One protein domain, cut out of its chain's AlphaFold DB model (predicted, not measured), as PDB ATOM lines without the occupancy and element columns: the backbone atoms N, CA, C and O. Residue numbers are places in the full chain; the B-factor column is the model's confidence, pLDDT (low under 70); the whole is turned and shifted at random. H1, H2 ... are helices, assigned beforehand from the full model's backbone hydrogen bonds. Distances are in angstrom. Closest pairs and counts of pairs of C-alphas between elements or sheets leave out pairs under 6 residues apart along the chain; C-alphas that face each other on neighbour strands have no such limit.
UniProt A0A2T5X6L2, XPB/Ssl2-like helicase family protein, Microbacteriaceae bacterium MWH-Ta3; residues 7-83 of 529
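AT A GLANCE: This is residues 7 to 83 of the 529 residues of the protein "XPB/Ssl2-like helicase family protein" of Microbacteriaceae bacterium MWH-Ta3 (UniProt A0A2T5X6L2). Short helices stand round a winding stretch without a named helix, residues 67 to 79, which passes close to the middle of the domain and swings out again. H1 and H2 lie toward one end of the long axis and H4 toward the other, while H3 and H5 lie on opposite sides of the middle, and H6 packs on H3; contacts between the helices are few. The printed part has 77 residues with six named helices, H1 to H6 in order along the chain, and no named strand; the class is all helix. The whole is compact, with a radius of gyration of the C-alphas of 12.1 A, and elongated, spanning 36 by 24 by 18 A.

HOW THE PARTS SIT: H1, residues 7 to 15, and H5, residues 62 to 66, only just touch, with 3 pairs of C-alphas within 8 A; the closest are those of Leu 12 and Ala 66, 6.5 A apart. H2, residues 26 to 34, is apart from H1. H2 and H3, residues 36 to 43, are close but not clearly touching, and the closest C-alphas are those of Leu 33 and Leu 39, 7.0 A apart. They run the same way at a steep tilt of 68 degrees, only just short of about perpendicular. H4, residues 48 to 55, touches no helix; it is close but not clearly touching to H5, where the closest C-alphas, those of Asp 50 and Leu 64, are 7.4 A apart. H6, residues 80 to 83, touches H3, with the C-alphas of Leu 39 and Leu 80 closest at 6.3 A. H4 and H6 are close but not clearly touching, with the C-alphas of Leu 54 and Asp 81 closest at 7.2 A. H3 and H5 are apart. In H1, H2, H3, H4 and H5 every O i to N i+4 pair is within hydrogen-bond range; H6 is too short for such a pair, and its one O i to N i+3 pair is within range.

IN THESE COORDINATES: H1 begins at C-alpha 7, (88.355, 7.142, 8.954), and is 12.2 A long from first to last C-alpha. H2 measures 12.0 A, H3 10.2 A and H4 10.5 A. H4 begins at C-alpha 48, (64.734, 16.077, 17.061). H5 measures 6.3 A and H6 5.1 A, ending at C-alpha 83, (71.296, 28.238, 17.091).

THE WHOLE: The two C-alphas farthest apart, those of Val 21 and Ala 56, are 36.7 A from each other. The printed part has no cut. The link from H5 to H6, 13 residues, is long, and those from H2 to H3 and from H3 to H4 are tight. The mean pLDDT of the printed part is 87.6, and residues 20 to 22 and 57 to 60 are under 70.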
ATOM      1  N   PRO A   7      89.795   7.306   9.164       93.69
ATOM      2  CA  PRO A   7      88.355   7.142   8.954       93.69
ATOM      3  C   PRO A   7      87.489   8.101   9.779       93.69
ATOM      4  O   PRO A   7      86.503   8.621   9.266       93.69
ATOM      5  N   GLN A   8      87.851   8.360  11.042       93.31
ATOM      6  CA  GLN A   8      87.101   9.283  11.901       93.31
ATOM      7  C   GLN A   8      87.194  10.727  11.397       93.31
ATOM      8  O   GLN A   8      86.193  11.443  11.403       93.31
ATOM      9  N   LEU A   9      88.380  11.169  10.968       93.94
ATOM     10  CA  LEU A   9      88.553  12.524  10.450       93.94
ATOM     11  C   LEU A   9      87.863  12.690   9.093       93.94
ATOM     12  O   LEU A   9      87.165  13.680   8.894       93.94
ATOM     13  N   SER A  10      87.963  11.699   8.206       92.62
ATOM     14  CA  SER A  10      87.265  11.732   6.920       92.62
ATOM     15  C   SER A  10      85.759  11.782   7.087       92.62
ATOM     16  O   SER A  10      85.070  12.532   6.398       92.62
ATOM     17  N   TYR A  11      85.250  11.002   8.038       93.00
ATOM     18  CA  TYR A  11      83.853  11.023   8.418       93.00
ATOM     19  C   TYR A  11      83.412  12.432   8.851       93.00
ATOM     20  O   TYR A  11      82.459  12.979   8.298       93.00
ATOM     21  N   LEU A  12      84.168  13.070   9.750       94.31
ATOM     22  CA  LEU A  12      83.910  14.439  10.194       94.31
ATOM     23  C   LEU A  12      83.941  15.459   9.039       94.31
ATOM     24  O   LEU A  12      83.057  16.313   8.953       94.31
ATOM     25  N   LEU A  13      84.940  15.386   8.153       92.75
ATOM     26  CA  LEU A  13      85.078  16.309   7.021       92.75
ATOM     27  C   LEU A  13      83.883  16.221   6.065       92.75
ATOM     28  O   LEU A  13      83.338  17.263   5.682       92.75
ATOM     29  N   ARG A  14      83.434  15.000   5.738       91.12
ATOM     30  CA  ARG A  14      82.254  14.764   4.890       91.12
ATOM     31  C   ARG A  14      80.990  15.340   5.521       91.12
ATOM     32  O   ARG A  14      80.302  16.133   4.884       91.12
ATOM     33  N   GLU A  15      80.717  15.007   6.782       93.19
ATOM     34  CA  GLU A  15      79.494  15.435   7.482       93.19
ATOM     35  C   GLU A  15      79.442  16.954   7.701       93.19
ATOM     36  O   GLU A  15      78.373  17.564   7.708       93.19
ATOM     37  N   ARG A  16      80.601  17.604   7.843       92.94
ATOM     38  CA  ARG A  16      80.687  19.063   8.005       92.94
ATOM     39  C   ARG A  16      80.844  19.814   6.684       92.94
ATOM     40  O   ARG A  16      80.886  21.047   6.701       92.94
ATOM     41  N   GLY A  17      80.909  19.105   5.550       88.25
ATOM     42  CA  GLY A  17      81.133  19.687   4.224       88.25
ATOM     43  C   GLY A  17      82.409  20.533   4.159       88.25
ATOM     44  O   GLY A  17      82.448  21.554   3.467       88.25
ATOM     45  N   ALA A  18      83.422  20.168   4.947       85.38
ATOM     46  CA  ALA A  18      84.663  20.915   5.071       85.38
ATOM     47  C   ALA A  18      85.639  20.454   3.987       85.38
ATOM     48  O   ALA A  18      86.125  19.331   4.019       85.38
ATOM     49  N   THR A  19      85.928  21.331   3.024       74.19
ATOM     50  CA  THR A  19      86.944  21.074   1.994       74.19
ATOM     51  C   THR A  19      88.300  21.604   2.468       74.19
ATOM     52  O   THR A  19      88.446  22.814   2.670       74.19
ATOM     53  N   PRO A  20      89.320  20.746   2.628       64.38
ATOM     54  CA  PRO A  20      90.595  21.125   3.236       64.38
ATOM     55  C   PRO A  20      91.536  21.888   2.296       64.38
ATOM     56  O   PRO A  20      92.657  22.204   2.675       64.38
ATOM     57  N   VAL A  21      91.074  22.309   1.112       63.25
ATOM     58  CA  VAL A  21      91.849  23.093   0.124       63.25
ATOM     59  C   VAL A  21      92.452  24.389   0.712       63.25
ATOM     60  O   VAL A  21      93.345  24.989   0.116       63.25
ATOM     61  N   ARG A  22      91.989  24.844   1.886       68.38
ATOM     62  CA  ARG A  22      92.514  26.018   2.613       68.38
ATOM     63  C   ARG A  22      92.951  25.735   4.055       68.38
ATOM     64  O   ARG A  22      93.107  26.680   4.818       68.38
ATOM     65  N   VAL A  23      93.098  24.472   4.436       86.56
ATOM     66  CA  VAL A  23      93.376  24.058   5.815       86.56
ATOM     67  C   VAL A  23      94.793  23.495   5.872       86.56
ATOM     68  O   VAL A  23      95.064  22.477   5.243       86.56
ATOM     69  N   ALA A  24      95.705  24.166   6.582       88.25
ATOM     70  CA  ALA A  24      97.105  23.737   6.644       88.25
ATOM     71  C   ALA A  24      97.365  22.695   7.744       88.25
ATOM     72  O   ALA A  24      98.280  21.883   7.619       88.25
ATOM     73  N   ASP A  25      96.577  22.731   8.819       92.06
ATOM     74  CA  ASP A  25      96.732  21.880   9.995       92.06
ATOM     75  C   ASP A  25      95.390  21.677  10.736       92.06
ATOM     76  O   ASP A  25      94.356  22.251  10.384       92.06
ATOM     77  N   LEU A  26      95.383  20.838  11.776       92.50
ATOM     78  CA  LEU A  26      94.187  20.548  12.575       92.50
ATOM     79  C   LEU A  26      93.677  21.761  13.370       92.50
ATOM     80  O   LEU A  26      92.509  21.768  13.760       92.50
ATOM     81  N   TYR A  27      94.519  22.767  13.634       90.88
ATOM     82  CA  TYR A  27      94.084  23.982  14.322       90.88
ATOM     83  C   TYR A  27      93.229  24.842  13.387       90.88
ATOM     84  O   TYR A  27      92.123  25.234  13.758       90.88
ATOM     85  N   ASP A  28      93.688  25.044  12.149       90.69
ATOM     86  CA  ASP A  28      92.920  25.733  11.105       90.69
ATOM     87  C   ASP A  28      91.599  25.004  10.813       90.69
ATOM     88  O   ASP A  28      90.558  25.636  10.604       90.69
ATOM     89  N   LEU A  29      91.614  23.664  10.839       92.88
ATOM     90  CA  LEU A  29      90.400  22.868  10.676       92.88
ATOM     91  C   LEU A  29      89.411  23.130  11.813       92.88
ATOM     92  O   LEU A  29      88.223  23.334  11.561       92.88
ATOM     93  N   ALA A  30      89.888  23.123  13.058       91.31
ATOM     94  CA  ALA A  30      89.055  23.394  14.220       91.31
ATOM     95  C   ALA A  30      88.442  24.801  14.147       91.31
ATOM     96  O   ALA A  30      87.238  24.942  14.351       91.31
ATOM     97  N   GLU A  31      89.215  25.828  13.775       89.62
ATOM     98  CA  GLU A  31      88.686  27.185  13.577       89.62
ATOM     99  C   GLU A  31      87.598  27.233  12.493       89.62
ATOM    100  O   GLU A  31      86.546  27.851  12.686       89.62
ATOM    101  N   LEU A  32      87.809  26.546  11.365       91.94
ATOM    102  CA  LEU A  32      86.816  26.460  10.295       91.94
ATOM    103  C   LEU A  32      85.525  25.783  10.780       91.94
ATOM    104  O   LEU A  32      84.425  26.299  10.546       91.94
ATOM    105  N   LEU A  33      85.650  24.641  11.460       93.00
ATOM    106  CA  LEU A  33      84.522  23.843  11.940       93.00
ATOM    107  C   LEU A  33      83.727  24.546  13.045       93.00
ATOM    108  O   LEU A  33      82.502  24.407  13.073       93.00
ATOM    109  N   LEU A  34      84.398  25.327  13.894       92.12
ATOM    110  CA  LEU A  34      83.797  26.091  14.991       92.12
ATOM    111  C   LEU A  34      83.350  27.503  14.579       92.12
ATOM    112  O   LEU A  34      82.791  28.244  15.386       92.12
ATOM    113  N   SER A  35      83.553  27.899  13.321       91.38
ATOM    114  CA  SER A  35      83.038  29.173  12.819       91.38
ATOM    115  C   SER A  35      81.502  29.213  12.858       91.38
ATOM    116  O   SER A  35      80.828  28.221  12.566       91.38
ATOM    117  N   ALA A  36      80.926  30.383  13.154       91.44
ATOM    118  CA  ALA A  36      79.471  30.549  13.234       91.44
ATOM    119  C   ALA A  36      78.712  30.069  11.974       91.44
ATOM    120  O   ALA A  36      77.708  29.377  12.134       91.44
ATOM    121  N   PRO A  37      79.175  30.326  10.726       92.62
ATOM    122  CA  PRO A  37      78.515  29.786   9.535       92.62
ATOM    123  C   PRO A  37      78.570  28.256   9.450       92.62
ATOM    124  O   PRO A  37      77.625  27.630   8.977       92.62
ATOM    125  N   SER A  38      79.671  27.643   9.896       93.50
ATOM    126  CA  SER A  38      79.812  26.187   9.907       93.50
ATOM    127  C   SER A  38      78.892  25.546  10.945       93.50
ATOM    128  O   SER A  38      78.210  24.564  10.645       93.50
ATOM    129  N   LEU A  39      78.834  26.101  12.158       94.31
ATOM    130  CA  LEU A  39      77.931  25.641  13.217       94.31
ATOM    131  C   LEU A  39      76.458  25.844  12.844       94.31
ATOM    132  O   LEU A  39      75.673  24.926  13.036       94.31
ATOM    133  N   ALA A  40      76.091  26.966  12.218       93.12
ATOM    134  CA  ALA A  40      74.724  27.201  11.745       93.12
ATOM    135  C   ALA A  40      74.272  26.170  10.698       93.12
ATOM    136  O   ALA A  40      73.160  25.660  10.785       93.12
ATOM    137  N   ARG A  41      75.145  25.801   9.748       93.88
ATOM    138  CA  ARG A  41      74.844  24.724   8.786       93.88
ATOM    139  C   ARG A  41      74.677  23.360   9.454       93.88
ATOM    140  O   ARG A  41      73.837  22.587   9.017       93.88
ATOM    141  N   ALA A  42      75.461  23.063  10.494       94.06
ATOM    142  CA  ALA A  42      75.270  21.837  11.272       94.06
ATOM    143  C   ALA A  42      73.963  21.852  12.061       94.06
ATOM    144  O   ALA A  42      73.263  20.850  12.075       94.06
ATOM    145  N   ALA A  43      73.642  22.976  12.705       93.50
ATOM    146  CA  ALA A  43      72.424  23.126  13.491       93.50
ATOM    147  C   ALA A  43      71.169  22.872  12.637       93.50
ATOM    148  O   ALA A  43      70.219  22.251  13.101       93.50
ATOM    149  N   ASP A  44      71.191  23.283  11.365       94.56
ATOM    150  CA  ASP A  44      70.090  23.062  10.419       94.56
ATOM    151  C   ASP A  44      69.972  21.601   9.920       94.56
ATOM    152  O   ASP A  44      68.974  21.234   9.301       94.56
ATOM    153  N   MET A  45      70.968  20.754  10.212       94.75
ATOM    154  CA  MET A  45      70.965  19.311   9.930       94.75
ATOM    155  C   MET A  45      70.479  18.458  11.107       94.75
ATOM    156  O   MET A  45      70.294  17.254  10.924       94.75
ATOM    157  N   LEU A  46      70.319  19.033  12.303       94.25
ATOM    158  CA  LEU A  46      70.029  18.275  13.522       94.25
ATOM    159  C   LEU A  46      68.644  17.626  13.482       94.25
ATOM    160  O   LEU A  46      67.667  18.232  13.035       94.25
ATOM    161  N   SER A  47      68.581  16.393  13.981       94.94
ATOM    162  CA  SER A  47      67.324  15.699  14.258       94.94
ATOM    163  C   SER A  47      66.687  16.211  15.554       94.94
ATOM    164  O   SER A  47      67.326  16.901  16.355       94.94
ATOM    165  N   ARG A  48      65.426  15.845  15.790       94.50
ATOM    166  CA  ARG A  48      64.734  16.077  17.061       94.50
ATOM    167  C   ARG A  48      65.551  15.547  18.234       94.50
ATOM    168  O   ARG A  48      65.801  16.300  19.171       94.50
ATOM    169  N   ASP A  49      66.016  14.304  18.144       92.94
ATOM    170  CA  ASP A  49      66.807  13.687  19.209       92.94
ATOM    171  C   ASP A  49      68.094  14.470  19.508       92.94
ATOM    172  O   ASP A  49      68.487  14.608  20.665       92.94
ATOM    173  N   ASP A  50      68.761  14.987  18.473       92.56
ATOM    174  CA  ASP A  50      69.988  15.768  18.644       92.56
ATOM    175  C   ASP A  50      69.718  17.073  19.399       92.56
ATOM    176  O   ASP A  50      70.477  17.457  20.290       92.56
ATOM    177  N   ILE A  51      68.625  17.756  19.057       91.81
ATOM    178  CA  ILE A  51      68.238  19.018  19.690       91.81
ATOM    179  C   ILE A  51      67.793  18.774  21.135       91.81
ATOM    180  O   ILE A  51      68.177  19.532  22.023       91.81
ATOM    181  N   GLU A  52      67.029  17.711  21.395       90.12
ATOM    182  CA  GLU A  52      66.628  17.321  22.750       90.12
ATOM    183  C   GLU A  52      67.851  16.953  23.607       90.12
ATOM    184  O   GLU A  52      67.966  17.410  24.747       90.12
ATOM    185  N   ALA A  53      68.816  16.219  23.044       88.75
ATOM    186  CA  ALA A  53      70.076  15.897  23.713       88.75
ATOM    187  C   ALA A  53      70.924  17.147  24.011       88.75
ATOM    188  O   ALA A  53      71.585  17.218  25.052       88.75
ATOM    189  N   LEU A  54      70.915  18.147  23.125       88.88
ATOM    190  CA  LEU A  54      71.589  19.429  23.351       88.88
ATOM    191  C   LEU A  54      70.868  20.273  24.416       88.88
ATOM    192  O   LEU A  54      71.524  20.847  25.279       88.88
ATOM    193  N   ALA A  55      69.534  20.266  24.438       85.50
ATOM    194  CA  ALA A  55      68.735  21.017  25.407       85.50
ATOM    195  C   ALA A  55      68.769  20.435  26.833       85.50
ATOM    196  O   ALA A  55      68.682  21.187  27.803       85.50
ATOM    197  N   ALA A  56      68.882  19.112  26.981       81.00
ATOM    198  CA  ALA A  56      68.825  18.442  28.284       81.00
ATOM    199  C   ALA A  56      70.094  18.607  29.147       81.00
ATOM    200  O   ALA A  56      70.072  18.237  30.319       81.00
ATOM    201  N   ASP A  57      71.194  19.116  28.575       67.81
ATOM    202  CA  ASP A  57      72.534  19.252  29.185       67.81
ATOM    203  C   ASP A  57      73.049  18.023  29.967       67.81
ATOM    204  O   ASP A  57      73.892  18.115  30.856       67.81
ATOM    205  N   GLN A  58      72.520  16.838  29.647       58.56
ATOM    206  CA  GLN A  58      72.795  15.581  30.336       58.56
ATOM    207  C   GLN A  58      72.867  14.438  29.319       58.56
ATOM    208  O   GLN A  58      72.003  14.308  28.454       58.56
ATOM    209  N   GLY A  59      73.881  13.580  29.459       58.75
ATOM    210  CA  GLY A  59      74.042  12.353  28.675       58.75
ATOM    211  C   GLY A  59      75.262  12.344  27.751       58.75
ATOM    212  O   GLY A  59      75.824  13.378  27.399       58.75
ATOM    213  N   THR A  60      75.693  11.142  27.366       60.91
ATOM    214  CA  THR A  60      76.834  10.941  26.467       60.91
ATOM    215  C   THR A  60      76.441  11.318  25.036       60.91
ATOM    216  O   THR A  60      75.710  10.583  24.375       60.91
ATOM    217  N   ARG A  61      76.929  12.460  24.542       82.31
ATOM    218  CA  ARG A  61      76.643  12.990  23.194       82.31
ATOM    219  C   ARG A  61      77.591  12.436  22.119       82.31
ATOM    220  O   ARG A  61      78.112  13.187  21.297       82.31
ATOM    221  N   THR A  62      77.853  11.127  22.136       82.69
ATOM    222  CA  THR A  62      78.872  10.486  21.277       82.69
ATOM    223  C   THR A  62      78.621  10.710  19.783       82.69
ATOM    224  O   THR A  62      79.562  10.892  19.015       82.69
ATOM    225  N   ASN A  63      77.355  10.747  19.363       87.00
ATOM    226  CA  ASN A  63      76.974  11.034  17.981       87.00
ATOM    227  C   ASN A  63      77.359  12.479  17.589       87.00
ATOM    228  O   ASN A  63      78.097  12.701  16.632       87.00
ATOM    229  N   LEU A  64      77.012  13.470  18.414       91.88
ATOM    230  CA  LEU A  64      77.366  14.878  18.179       91.88
ATOM    231  C   LEU A  64      78.873  15.156  18.296       91.88
ATOM    232  O   LEU A  64      79.388  16.071  17.645       91.88
ATOM    233  N   GLN A  65      79.600  14.359  19.081       91.00
ATOM    234  CA  GLN A  65      81.066  14.364  19.106       91.00
ATOM    235  C   GLN A  65      81.657  13.894  17.772       91.00
ATOM    236  O   GLN A  65      82.590  14.521  17.267       91.00
ATOM    237  N   ALA A  66      81.095  12.843  17.162       90.56
ATOM    238  CA  ALA A  66      81.574  12.303  15.886       90.56
ATOM    239  C   ALA A  66      81.513  13.330  14.742       90.56
ATOM    240  O   ALA A  66      82.336  13.287  13.827       90.56
ATOM    241  N   VAL A  67      80.583  14.288  14.824       93.44
ATOM    242  CA  VAL A  67      80.441  15.407  13.877       93.44
ATOM    243  C   VAL A  67      80.993  16.739  14.407       93.44
ATOM    244  O   VAL A  67      80.775  17.793  13.812       93.44
ATOM    245  N   GLY A  68      81.757  16.725  15.503       92.38
ATOM    246  CA  GLY A  68      82.483  17.900  15.993       92.38
ATOM    247  C   GLY A  68      81.585  19.041  16.482       92.38
ATOM    248  O   GLY A  68      81.946  20.208  16.342       92.38
ATOM    249  N   LEU A  69      80.410  18.714  17.024       93.50
ATOM    250  CA  LEU A  69      79.477  19.671  17.633       93.50
ATOM    251  C   LEU A  69      79.573  19.707  19.157       93.50
ATOM    252  O   LEU A  69      79.203  20.703  19.779       93.50
ATOM    253  N   CYS A  70      80.114  18.646  19.748       91.06
ATOM    254  CA  CYS A  70      80.434  18.568  21.165       91.06
ATOM    255  C   CYS A  70      81.914  18.233  21.365       91.06
ATOM    256  O   CYS A  70      82.543  17.585  20.527       91.06
ATOM    257  N   SER A  71      82.459  18.678  22.490       86.69
ATOM    258  CA  SER A  71      83.773  18.275  22.988       86.69
ATOM    259  C   SER A  71      83.768  16.835  23.500       86.69
ATOM    260  O   SER A  71      82.709  16.230  23.682       86.69
ATOM    261  N   ASP A  72      84.953  16.298  23.794       81.81
ATOM    262  CA  ASP A  72      85.120  14.946  24.344       81.81
ATOM    263  C   ASP A  72      84.415  14.777  25.711       81.81
ATOM    264  O   ASP A  72      83.991  13.672  26.046       81.81
ATOM    265  N   SER A  73      84.215  15.870  26.468       80.12
ATOM    266  CA  SER A  73      83.425  15.890  27.713       80.12
ATOM    267  C   SER A  73      81.908  15.961  27.477       80.12
ATOM    268  O   SER A  73      81.131  15.871  28.423       80.12
ATOM    269  N   GLY A  74      81.465  16.080  26.222       81.19
ATOM    270  CA  GLY A  74      80.051  16.157  25.839       81.19
ATOM    271  C   GLY A  74      79.481  17.578  25.852       81.19
ATOM    272  O   GLY A  74      78.299  17.767  25.570       81.19
ATOM    273  N   VAL A  75      80.308  18.587  26.131       85.50
ATOM    274  CA  VAL A  75      79.889  19.995  26.142       85.50
ATOM    275  C   VAL A  75      79.748  20.510  24.711       85.50
ATOM    276  O   VAL A  75      80.669  20.353  23.904       85.50
ATOM    277  N   ALA A  76      78.609  21.127  24.392       89.06
ATOM    278  CA  ALA A  76      78.347  21.725  23.086       89.06
ATOM    279  C   ALA A  76      79.273  22.924  22.825       89.06
ATOM    280  O   ALA A  76      79.544  23.727  23.719       89.06
ATOM    281  N   TYR A  77      79.768  23.068  21.594       88.94
ATOM    282  CA  TYR A  77      80.625  24.206  21.262       88.94
ATOM    283  C   TYR A  77      79.804  25.486  21.037       88.94
ATOM    284  O   TYR A  77      78.884  25.487  20.217       88.94
ATOM    285  N   PRO A  78      80.144  26.619  21.677       83.94
ATOM    286  CA  PRO A  78      79.433  27.867  21.440       83.94
ATOM    287  C   PRO A  78      79.671  28.387  20.006       83.94
ATOM    288  O   PRO A  78      80.775  28.246  19.478       83.94
ATOM    289  N   PRO A  79      78.678  29.041  19.373       88.00
ATOM    290  CA  PRO A  79      77.382  29.419  19.933       88.00
ATOM    291  C   PRO A  79      76.249  28.419  19.608       88.00
ATOM    292  O   PRO A  79      75.111  28.857  19.440       88.00
ATOM    293  N   LEU A  80      76.525  27.110  19.488       88.25
ATOM    294  CA  LEU A  80      75.555  26.104  19.025       88.25
ATOM    295  C   LEU A  80      74.213  26.152  19.768       88.25
ATOM    296  O   LEU A  80      73.175  26.146  19.113       88.25
ATOM    297  N   ASP A  81      74.221  26.307  21.093       84.94
ATOM    298  CA  ASP A  81      72.994  26.365  21.904       84.94
ATOM    299  C   ASP A  81      72.059  27.510  21.490       84.94
ATOM    300  O   ASP A  81      70.839  27.370  21.500       84.94
ATOM    301  N   SER A  82      72.622  28.642  21.056       87.38
ATOM    302  CA  SER A  82      71.837  29.791  20.579       87.38
ATOM    303  C   SER A  82      71.269  29.610  19.167       87.38
ATOM    304  O   SER A  82      70.457  30.421  18.723       87.38
ATOM    305  N   LEU A  83      71.709  28.569  18.455       90.44
ATOM    306  CA  LEU A  83      71.296  28.238  17.091       90.44
ATOM    307  C   LEU A  83      70.251  27.113  17.053       90.44
ATOM    308  O   LEU A  83      69.748  26.802  15.974       90.44
TER     309      LEU A  83